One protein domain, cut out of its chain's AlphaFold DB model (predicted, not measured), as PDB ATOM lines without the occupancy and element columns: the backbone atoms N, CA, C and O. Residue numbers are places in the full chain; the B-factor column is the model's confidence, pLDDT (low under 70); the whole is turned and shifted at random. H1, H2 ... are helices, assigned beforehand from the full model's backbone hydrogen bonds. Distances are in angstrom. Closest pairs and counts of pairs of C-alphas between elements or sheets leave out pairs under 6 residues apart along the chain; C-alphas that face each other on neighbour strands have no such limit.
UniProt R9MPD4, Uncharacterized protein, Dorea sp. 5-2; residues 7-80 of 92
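AT A GLANCE: This is residues 7 to 80 of the 92 residues of an uncharacterized protein of Dorea sp. 5-2 (UniProt R9MPD4). A compact body of helices has H3 in its middle, with H2, H4 and H6 packed round it, and a long tail, residues 7 to 19, sticks out and makes the length. The printed part has 74 residues with six named helices, H1 to H6 in order, and is all helix. The whole is loose, with a radius of gyration of the C-alphas of 15.5 A, spanning 53 by 26 by 24 A.

IN THESE COORDINATES: H6, residues 69 to 79, measures 15.3 A and ends at C-alpha 79 (118.385, 87.519, 102.754). H3 is residues 37 to 46, 14.3 A; H4 50 to 59, 14.1 A; H5 61 to 65; H2 27 to 30. H1, residues 7 to 10, begins at (110.851, 76.404, 137.164).

HOW THE PARTS SIT: H6 touches the hub, H3, at a shallow tilt of 30 degrees, the same way; their closest C-alphas, Val 40 and Ile 75, are 6.1 A apart. H3 and H4 form a hairpin, closest at C-alphas Tyr 46 and Leu 53, 5.1 A. H2 touches H3, closest at C-alphas Ile 30 and Arg 38, 5.9 A. H5 is close to but not clearly touching H3. H1 is apart from the other helices. Every O i to N i+4 pair is within hydrogen-bond range in H3, H4, H5 and H6; H1 and H2 are too short for one.

THE WHOLE: The printed part has no cut. The H1 to H2 link is long, 16 residues. pLDDT is under 70 in residues 13 to 18 and 63 to 74.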
ATOM      1  N   ASP A   7     112.133  75.705 137.310       81.81
ATOM      2  CA  ASP A   7     110.851  76.404 137.164       81.81
ATOM      3  C   ASP A   7     110.776  77.097 135.798       81.81
ATOM      4  O   ASP A   7     109.739  77.082 135.135       81.81
ATOM      5  N   VAL A   8     111.907  77.626 135.317       77.50
ATOM      6  CA  VAL A   8     112.011  78.183 133.961       77.50
ATOM      7  C   VAL A   8     111.864  77.088 132.902       77.50
ATOM      8  O   VAL A   8     111.114  77.266 131.943       77.50
ATOM      9  N   LEU A   9     112.525  75.939 133.082       76.44
ATOM     10  CA  LEU A   9     112.425  74.797 132.164       76.44
ATOM     11  C   LEU A   9     111.008  74.210 132.103       76.44
ATOM     12  O   LEU A   9     110.578  73.789 131.033       76.44
ATOM     13  N   ALA A  10     110.265  74.212 133.214       76.75
ATOM     14  CA  ALA A  10     108.875  73.751 133.253       76.75
ATOM     15  C   ALA A  10     107.917  74.651 132.453       76.75
ATOM     16  O   ALA A  10     106.886  74.182 131.973       76.75
ATOM     17  N   CYS A  11     108.261  75.932 132.291       75.69
ATOM     18  CA  CYS A  11     107.534  76.872 131.438       75.69
ATOM     19  C   CYS A  11     108.002  76.857 129.975       75.69
ATOM     20  O   CYS A  11     107.367  77.497 129.135       75.69
ATOM     21  N   MET A  12     109.102  76.168 129.655       71.81
ATOM     22  CA  MET A  12     109.573  76.032 128.282       71.81
ATOM     23  C   MET A  12     108.826  74.895 127.592       71.81
ATOM     24  O   MET A  12     108.948  73.725 127.952       71.81
ATOM     25  N   ASP A  13     108.080  75.235 126.547       64.31
ATOM     26  CA  ASP A  13     107.527  74.235 125.649       64.31
ATOM     27  C   ASP A  13     108.652  73.380 125.048       64.31
ATOM     28  O   ASP A  13     109.656  73.892 124.540       64.31
ATOM     29  N   ASN A  14     108.462  72.061 125.050       64.69
ATOM     30  CA  ASN A  14     109.372  71.113 124.410       64.69
ATOM     31  C   ASN A  14     109.184  71.125 122.881       64.69
ATOM     32  O   ASN A  14     108.842  70.118 122.255       64.69
ATOM     33  N   TYR A  15     109.364  72.292 122.260       59.88
ATOM     34  CA  TYR A  15     109.351  72.427 120.813       59.88
ATOM     35  C   TYR A  15     110.626  71.804 120.250       59.88
ATOM     36  O   TYR A  15     111.716  72.370 120.322       59.88
ATOM     37  N   HIS A  16     110.495  70.631 119.640       64.44
ATOM     38  CA  HIS A  16     111.547  70.094 118.786       64.44
ATOM     39  C   HIS A  16     111.648  70.958 117.529       64.44
ATOM     40  O   HIS A  16     110.942  70.734 116.542       64.44
ATOM     41  N   VAL A  17     112.521  71.966 117.572       68.44
ATOM     42  CA  VAL A  17     112.820  72.815 116.419       68.44
ATOM     43  C   VAL A  17     113.495  71.951 115.359       68.44
ATOM     44  O   VAL A  17     114.678  71.626 115.441       68.44
ATOM     45  N   ARG A  18     112.727  71.555 114.342       66.69
ATOM     46  CA  ARG A  18     113.267  70.898 113.151       66.69
ATOM     47  C   ARG A  18     113.838  71.978 112.249       66.69
ATOM     48  O   ARG A  18     113.115  72.604 111.478       66.69
ATOM     49  N   MET A  19     115.130  72.236 112.412       74.31
ATOM     50  CA  MET A  19     115.844  73.218 111.608       74.31
ATOM     51  C   MET A  19     115.895  72.750 110.155       74.31
ATOM     52  O   MET A  19     116.306  71.624 109.875       74.31
ATOM     53  N   ILE A  20     115.510  73.630 109.235       81.44
ATOM     54  CA  ILE A  20     115.771  73.428 107.818       81.44
ATOM     55  C   ILE A  20     116.976  74.282 107.437       81.44
ATOM     56  O   ILE A  20     116.972  75.492 107.657       81.44
ATOM     57  N   ALA A  21     118.002  73.649 106.871       87.44
ATOM     58  CA  ALA A  21     119.236  74.301 106.456       87.44
ATOM     59  C   ALA A  21     119.421  74.156 104.934       87.44
ATOM     60  O   ALA A  21     120.090  73.219 104.501       87.44
ATOM     61  N   PRO A  22     118.869  75.070 104.106       89.38
ATOM     62  CA  PRO A  22     118.906  74.947 102.644       89.38
ATOM     63  C   PRO A  22     120.317  74.776 102.070       89.38
ATOM     64  O   PRO A  22     120.508  74.016 101.130       89.38
ATOM     65  N   ALA A  23     121.322  75.414 102.679       87.56
ATOM     66  CA  ALA A  23     122.726  75.277 102.284       87.56
ATOM     67  C   ALA A  23     123.284  73.846 102.429       87.56
ATOM     68  O   ALA A  23     124.245  73.499 101.751       87.56
ATOM     69  N   GLN A  24     122.704  73.030 103.316       89.06
ATOM     70  CA  GLN A  24     123.129  71.651 103.585       89.06
ATOM     71  C   GLN A  24     122.251  70.609 102.872       89.06
ATOM     72  O   GLN A  24     122.596  69.432 102.863       89.06
ATOM     73  N   MET A  25     121.122  71.025 102.292       91.75
ATOM     74  CA  MET A  25     120.209  70.137 101.572       91.75
ATOM     75  C   MET A  25     120.672  69.920 100.134       91.75
ATOM     76  O   MET A  25     121.225  70.828  99.504       91.75
ATOM     77  N   SER A  26     120.401  68.738  99.580       92.06
ATOM     78  CA  SER A  26     120.642  68.478  98.160       92.06
ATOM     79  C   SER A  26     119.619  69.211  97.280       92.06
ATOM     80  O   SER A  26     118.527  69.574  97.729       92.06
ATOM     81  N   ASP A  27     119.961  69.446  96.012       89.50
ATOM     82  CA  ASP A  27     119.013  70.074  95.080       89.50
ATOM     83  C   ASP A  27     117.797  69.171  94.852       89.50
ATOM     84  O   ASP A  27     116.673  69.659  94.783       89.50
ATOM     85  N   GLU A  28     117.986  67.852  94.823       91.44
ATOM     86  CA  GLU A  28     116.912  66.867  94.669       91.44
ATOM     87  C   GLU A  28     115.937  66.895  95.849       91.44
ATOM     88  O   GLU A  28     114.732  66.714  95.664       91.44
ATOM     89  N   GLU A  29     116.432  67.123  97.067       91.38
ATOM     90  CA  GLU A  29     115.587  67.284  98.250       91.38
ATOM     91  C   GLU A  29     114.762  68.564  98.180       91.38
ATOM     92  O   GLU A  29     113.557  68.526  98.437       91.38
ATOM     93  N   ILE A  30     115.380  69.676  97.774       90.56
ATOM     94  CA  ILE A  30     114.681  70.952  97.596       90.56
ATOM     95  C   ILE A  30     113.665  70.850  96.443       90.56
ATOM     96  O   ILE A  30     112.548  71.354  96.536       90.56
ATOM     97  N   MET A  31     113.974  70.113  95.377       88.44
ATOM     98  CA  MET A  31     113.081  69.931  94.228       88.44
ATOM     99  C   MET A  31     111.775  69.192  94.554       88.44
ATOM    100  O   MET A  31     110.826  69.273  93.771       88.44
ATOM    101  N   LYS A  32     111.678  68.526  95.712       90.62
ATOM    102  CA  LYS A  32     110.434  67.889  96.179       90.62
ATOM    103  C   LYS A  32     109.361  68.909  96.566       90.62
ATOM    104  O   LYS A  32     108.174  68.583  96.495       90.62
ATOM    105  N   PHE A  33     109.741  70.131  96.948       88.25
ATOM    106  CA  PHE A  33     108.786  71.178  97.308       88.25
ATOM    107  C   PHE A  33     107.977  71.623  96.080       88.25
ATOM    108  O   PHE A  33     108.522  72.016  95.051       88.25
ATOM    109  N   GLN A  34     106.649  71.561  96.187       81.00
ATOM    110  CA  GLN A  34     105.736  71.911  95.088       81.00
ATOM    111  C   GLN A  34     105.258  73.371  95.140       81.00
ATOM    112  O   GLN A  34     104.684  73.855  94.171       81.00
ATOM    113  N   SER A  35     105.496  74.075  96.250       83.88
ATOM    114  CA  SER A  35     105.147  75.489  96.424       83.88
ATOM    115  C   SER A  35     106.320  76.417  96.094       83.88
ATOM    116  O   SER A  35     107.442  75.956  95.872       83.88
ATOM    117  N   SER A  36     106.067  77.729  96.158       79.94
ATOM    118  CA  SER A  36     107.082  78.787  96.048       79.94
ATOM    119  C   SER A  36     108.210  78.681  97.084       79.94
ATOM    120  O   SER A  36     109.270  79.275  96.902       79.94
ATOM    121  N   LEU A  37     108.036  77.882  98.148       85.56
ATOM    122  CA  LEU A  37     109.094  77.583  99.117       85.56
ATOM    123  C   LEU A  37     110.323  76.960  98.443       85.56
ATOM    124  O   LEU A  37     111.444  77.198  98.886       85.56
ATOM    125  N   ARG A  38     110.130  76.203  97.356       88.56
ATOM    126  CA  ARG A  38     111.231  75.630  96.582       88.56
ATOM    127  C   ARG A  38     112.165  76.713  96.052       88.56
ATOM    128  O   ARG A  38     113.374  76.635  96.246       88.56
ATOM    129  N   GLU A  39     111.595  77.709  95.382       85.56
ATOM    130  CA  GLU A  39     112.325  78.834  94.800       85.56
ATOM    131  C   GLU A  39     113.059  79.630  95.887       85.56
ATOM    132  O   GLU A  39     114.244  79.925  95.740       85.56
ATOM    133  N   VAL A  40     112.393  79.880  97.019       85.19
ATOM    134  CA  VAL A  40     112.991  80.551  98.186       85.19
ATOM    135  C   VAL A  40     114.180  79.756  98.737       85.19
ATOM    136  O   VAL A  40     115.233  80.322  99.016       85.19
ATOM    137  N   MET A  41     114.054  78.436  98.872       89.50
ATOM    138  CA  MET A  41     115.124  77.582  99.393       89.50
ATOM    139  C   MET A  41     116.326  77.498  98.459       89.50
ATOM    140  O   MET A  41     117.458  77.576  98.933       89.50
ATOM    141  N   LEU A  42     116.092  77.369  97.150       88.12
ATOM    142  CA  LEU A  42     117.158  77.411  96.148       88.12
ATOM    143  C   LEU A  42     117.872  78.765  96.179       88.12
ATOM    144  O   LEU A  42     119.100  78.808  96.194       88.12
ATOM    145  N   PHE A  43     117.118  79.862  96.275       85.69
ATOM    146  CA  PHE A  43     117.695  81.194  96.403       85.69
ATOM    147  C   PHE A  43     118.580  81.310  97.652       85.69
ATOM    148  O   PHE A  43     119.737  81.708  97.557       85.69
ATOM    149  N   ILE A  44     118.075  80.901  98.821       88.81
ATOM    150  CA  ILE A  44     118.838  80.938 100.077       88.81
ATOM    151  C   ILE A  44     120.103  80.077  99.972       88.81
ATOM    152  O   ILE A  44     121.178  80.534 100.368       88.81
ATOM    153  N   LYS A  45     119.996  78.860  99.419       91.94
ATOM    154  CA  LYS A  45     121.120  77.926  99.252       91.94
ATOM    155  C   LYS A  45     122.270  78.555  98.467       91.94
ATOM    156  O   LYS A  45     123.415  78.469  98.903       91.94
ATOM    157  N   TYR A  46     121.960  79.206  97.350       90.00
ATOM    158  CA  TYR A  46     122.958  79.762  96.436       90.00
ATOM    159  C   TYR A  46     123.193  81.265  96.614       90.00
ATOM    160  O   TYR A  46     123.999  81.842  95.900       90.00
ATOM    161  N   SER A  47     122.574  81.906  97.610       85.25
ATOM    162  CA  SER A  47     122.694  83.352  97.874       85.25
ATOM    163  C   SER A  47     124.135  83.866  98.016       85.25
ATOM    164  O   SER A  47     124.393  85.041  97.773       85.25
ATOM    165  N   LYS A  48     125.082  82.999  98.397       85.81
ATOM    166  CA  LYS A  48     126.514  83.324  98.531       85.81
ATOM    167  C   LYS A  48     127.356  82.981  97.298       85.81
ATOM    168  O   LYS A  48     128.532  83.326  97.269       85.81
ATOM    169  N   ASP A  49     126.779  82.301  96.313       89.75
ATOM    170  CA  ASP A  49     127.439  81.852  95.090       89.75
ATOM    171  C   ASP A  49     126.718  82.455  93.882       89.75
ATOM    172  O   ASP A  49     125.720  81.927  93.389       89.75
ATOM    173  N   SER A  50     127.217  83.601  93.417       81.81
ATOM    174  CA  SER A  50     126.582  84.379  92.352       81.81
ATOM    175  C   SER A  50     126.497  83.634  91.018       81.81
ATOM    176  O   SER A  50     125.558  83.866  90.256       81.81
ATOM    177  N   GLU A  51     127.457  82.751  90.723       88.06
ATOM    178  CA  GLU A  51     127.480  81.987  89.472       88.06
ATOM    179  C   GLU A  51     126.386  80.917  89.490       88.06
ATOM    180  O   GLU A  51     125.538  80.865  88.594       88.06
ATOM    181  N   ASN A  52     126.336  80.117  90.559       84.94
ATOM    182  CA  ASN A  52     125.304  79.095  90.702       84.94
ATOM    183  C   ASN A  52     123.908  79.700  90.879       84.94
ATOM    184  O   ASN A  52     122.938  79.162  90.338       84.94
ATOM    185  N   LEU A  53     123.801  80.833  91.577       83.81
ATOM    186  CA  LEU A  53     122.546  81.561  91.711       83.81
ATOM    187  C   LEU A  53     122.019  82.006  90.345       83.81
ATOM    188  O   LEU A  53     120.865  81.728  90.025       83.81
ATOM    189  N   SER A  54     122.867  82.623  89.516       81.94
ATOM    190  CA  SER A  54     122.485  83.057  88.166       81.94
ATOM    191  C   SER A  54     122.020  81.874  87.318       81.94
ATOM    192  O   SER A  54     120.927  81.911  86.755       81.94
ATOM    193  N   ARG A  55     122.773  80.765  87.340       87.31
ATOM    194  CA  ARG A  55     122.418  79.539  86.613       87.31
ATOM    195  C   ARG A  55     121.043  78.996  87.011       87.31
ATOM    196  O   ARG A  55     120.291  78.521  86.165       87.31
ATOM    197  N   ILE A  56     120.708  79.032  88.299       84.12
ATOM    198  CA  ILE A  56     119.437  78.501  88.813       84.12
ATOM    199  C   ILE A  56     118.272  79.439  88.533       84.12
ATOM    200  O   ILE A  56     117.179  78.952  88.218       84.12
ATOM    201  N   LEU A  57     118.505  80.750  88.619       80.00
ATOM    202  CA  LEU A  57     117.535  81.763  88.224       80.00
ATOM    203  C   LEU A  57     117.187  81.620  86.740       80.00
ATOM    204  O   LEU A  57     116.009  81.638  86.407       80.00
ATOM    205  N   GLU A  58     118.168  81.384  85.868       81.88
ATOM    206  CA  GLU A  58     117.926  81.123  84.443       81.88
ATOM    207  C   GLU A  58     117.207  79.786  84.216       81.88
ATOM    208  O   GLU A  58     116.173  79.736  83.547       81.88
ATOM    209  N   ALA A  59     117.694  78.698  84.824       80.81
ATOM    210  CA  ALA A  59     117.121  77.361  84.650       80.81
ATOM    211  C   ALA A  59     115.666  77.251  85.144       80.81
ATOM    212  O   ALA A  59     114.892  76.447  84.626       80.81
ATOM    213  N   ASN A  60     115.281  78.056  86.138       72.69
ATOM    214  CA  ASN A  60     113.932  78.078  86.707       72.69
ATOM    215  C   ASN A  60     113.214  79.412  86.461       72.69
ATOM    216  O   ASN A  60     112.243  79.712  87.159       72.69
ATOM    217  N   ALA A  61     113.652  80.192  85.467       70.56
ATOM    218  CA  ALA A  61     113.197  81.566  85.245       70.56
ATOM    219  C   ALA A  61     111.673  81.686  85.212       70.56
ATOM    220  O   ALA A  61     111.111  82.568  85.852       70.56
ATOM    221  N   LYS A  62     110.981  80.756  84.539       71.88
ATOM    222  CA  LYS A  62     109.514  80.753  84.464       71.88
ATOM    223  C   LYS A  62     108.860  80.697  85.846       71.88
ATOM    224  O   LYS A  62     107.986  81.503  86.132       71.88
ATOM    225  N   ARG A  63     109.328  79.798  86.712       69.25
ATOM    226  CA  ARG A  63     108.777  79.647  88.060       69.25
ATOM    227  C   ARG A  63     109.190  80.780  88.986       69.25
ATOM    228  O   ARG A  63     108.369  81.178  89.793       69.25
ATOM    229  N   PHE A  64     110.401  81.325  88.843       69.69
ATOM    230  CA  PHE A  64     110.831  82.529  89.568       69.69
ATOM    231  C   PHE A  64     110.040  83.781  89.159       69.69
ATOM    232  O   PHE A  64     109.730  84.609  90.009       69.69
ATOM    233  N   MET A  65     109.652  83.904  87.888       65.06
ATOM    234  CA  MET A  65     108.739  84.959  87.431       65.06
ATOM    235  C   MET A  65     107.316  84.771  87.974       65.06
ATOM    236  O   MET A  65     106.617  85.751  88.204       65.06
ATOM    237  N   GLU A  66     106.899  83.524  88.200       66.94
ATOM    238  CA  GLU A  66     105.610  83.159  88.805       66.94
ATOM    239  C   GLU A  66     105.631  83.179  90.348       66.94
ATOM    240  O   GLU A  66     104.602  82.919  90.974       66.94
ATOM    241  N   VAL A  67     106.774  83.478  90.983       66.62
ATOM    242  CA  VAL A  67     106.856  83.614  92.443       66.62
ATOM    243  C   VAL A  67     105.911  84.742  92.873       66.62
ATOM    244  O   VAL A  67     105.998  85.878  92.417       66.62
ATOM    245  N   GLU A  68     104.947  84.416  93.737       61.84
ATOM    246  CA  GLU A  68     104.022  85.412  94.279       61.84
ATOM    247  C   GLU A  68     104.788  86.508  95.032       61.84
ATOM    248  O   GLU A  68     105.783  86.223  95.698       61.84
ATOM    249  N   ARG A  69     104.264  87.746  95.021       65.31
ATOM    250  CA  ARG A  69     104.801  88.902  95.775       65.31
ATOM    251  C   ARG A  69     105.270  88.532  97.186       65.31
ATOM    252  O   ARG A  69     106.394  88.845  97.561       65.31
ATOM    253  N   ARG A  70     104.457  87.748  97.904       62.81
ATOM    254  CA  ARG A  70     104.753  87.267  99.262       62.81
ATOM    255  C   ARG A  70     106.057  86.480  99.371       62.81
ATOM    256  O   ARG A  70     106.708  86.534 100.403       62.81
ATOM    257  N   ALA A  71     106.431  85.717  98.353       66.19
ATOM    258  CA  ALA A  71     107.649  84.925  98.387       66.19
ATOM    259  C   ALA A  71     108.901  85.756  98.052       66.19
ATOM    260  O   ALA A  71     109.944  85.482  98.641       66.19
ATOM    261  N   ALA A  72     108.817  86.816  97.235       68.25
ATOM    262  CA  ALA A  72     109.923  87.782  97.168       68.25
ATOM    263  C   ALA A  72     110.039  88.627  98.434       68.25
ATOM    264  O   ALA A  72     111.158  88.855  98.877       68.25
ATOM    265  N   ASP A  73     108.919  89.012  99.058       67.44
ATOM    266  CA  ASP A  73     108.950  89.693 100.358       67.44
ATOM    267  C   ASP A  73     109.675  88.829 101.404       67.44
ATOM    268  O   ASP A  73     110.475  89.326 102.192       67.44
ATOM    269  N   VAL A  74     109.445  87.509 101.382       69.69
ATOM    270  CA  VAL A  74     110.140  86.543 102.250       69.69
ATOM    271  C   VAL A  74     111.622  86.413 101.890       69.69
ATOM    272  O   VAL A  74     112.455  86.376 102.795       69.69
ATOM    273  N   ILE A  75     111.981  86.359 100.602       72.50
ATOM    274  CA  ILE A  75     113.388  86.335 100.173       72.50
ATOM    275  C   ILE A  75     114.104  87.588 100.670       72.50
ATOM    276  O   ILE A  75     115.159  87.469 101.289       72.50
ATOM    277  N   GLU A  76     113.524  88.767 100.466       77.56
ATOM    278  CA  GLU A  76     114.106  90.023 100.927       77.56
ATOM    279  C   GLU A  76     114.221  90.061 102.452       77.56
ATOM    280  O   GLU A  76     115.298  90.333 102.977       77.56
ATOM    281  N   ALA A  77     113.163  89.692 103.179       72.31
ATOM    282  CA  ALA A  77     113.174  89.684 104.641       72.31
ATOM    283  C   ALA A  77     114.234  88.737 105.230       72.31
ATOM    284  O   ALA A  77     114.804  89.027 106.281       72.31
ATOM    285  N   ILE A  78     114.496  87.602 104.575       73.19
ATOM    286  CA  ILE A  78     115.454  86.599 105.060       73.19
ATOM    287  C   ILE A  78     116.884  86.914 104.612       73.19
ATOM    288  O   ILE A  78     117.829  86.656 105.356       73.19
ATOM    289  N   THR A  79     117.062  87.423 103.393       70.38
ATOM    290  CA  THR A  79     118.385  87.519 102.754       70.38
ATOM    291  C   THR A  79     118.925  88.939 102.646       70.38
ATOM    292  O   THR A  79     120.130  89.093 102.467       70.38
ATOM    293  N   ASN A  80     118.068  89.958 102.774       72.56
ATOM    294  CA  ASN A  80     118.394  91.370 102.562       72.56
ATOM    295  C   ASN A  80     119.147  91.595 101.235       72.56
ATOM    296  O   ASN A  80     120.161  92.295 101.183       72.56
TER     297      ASN A  80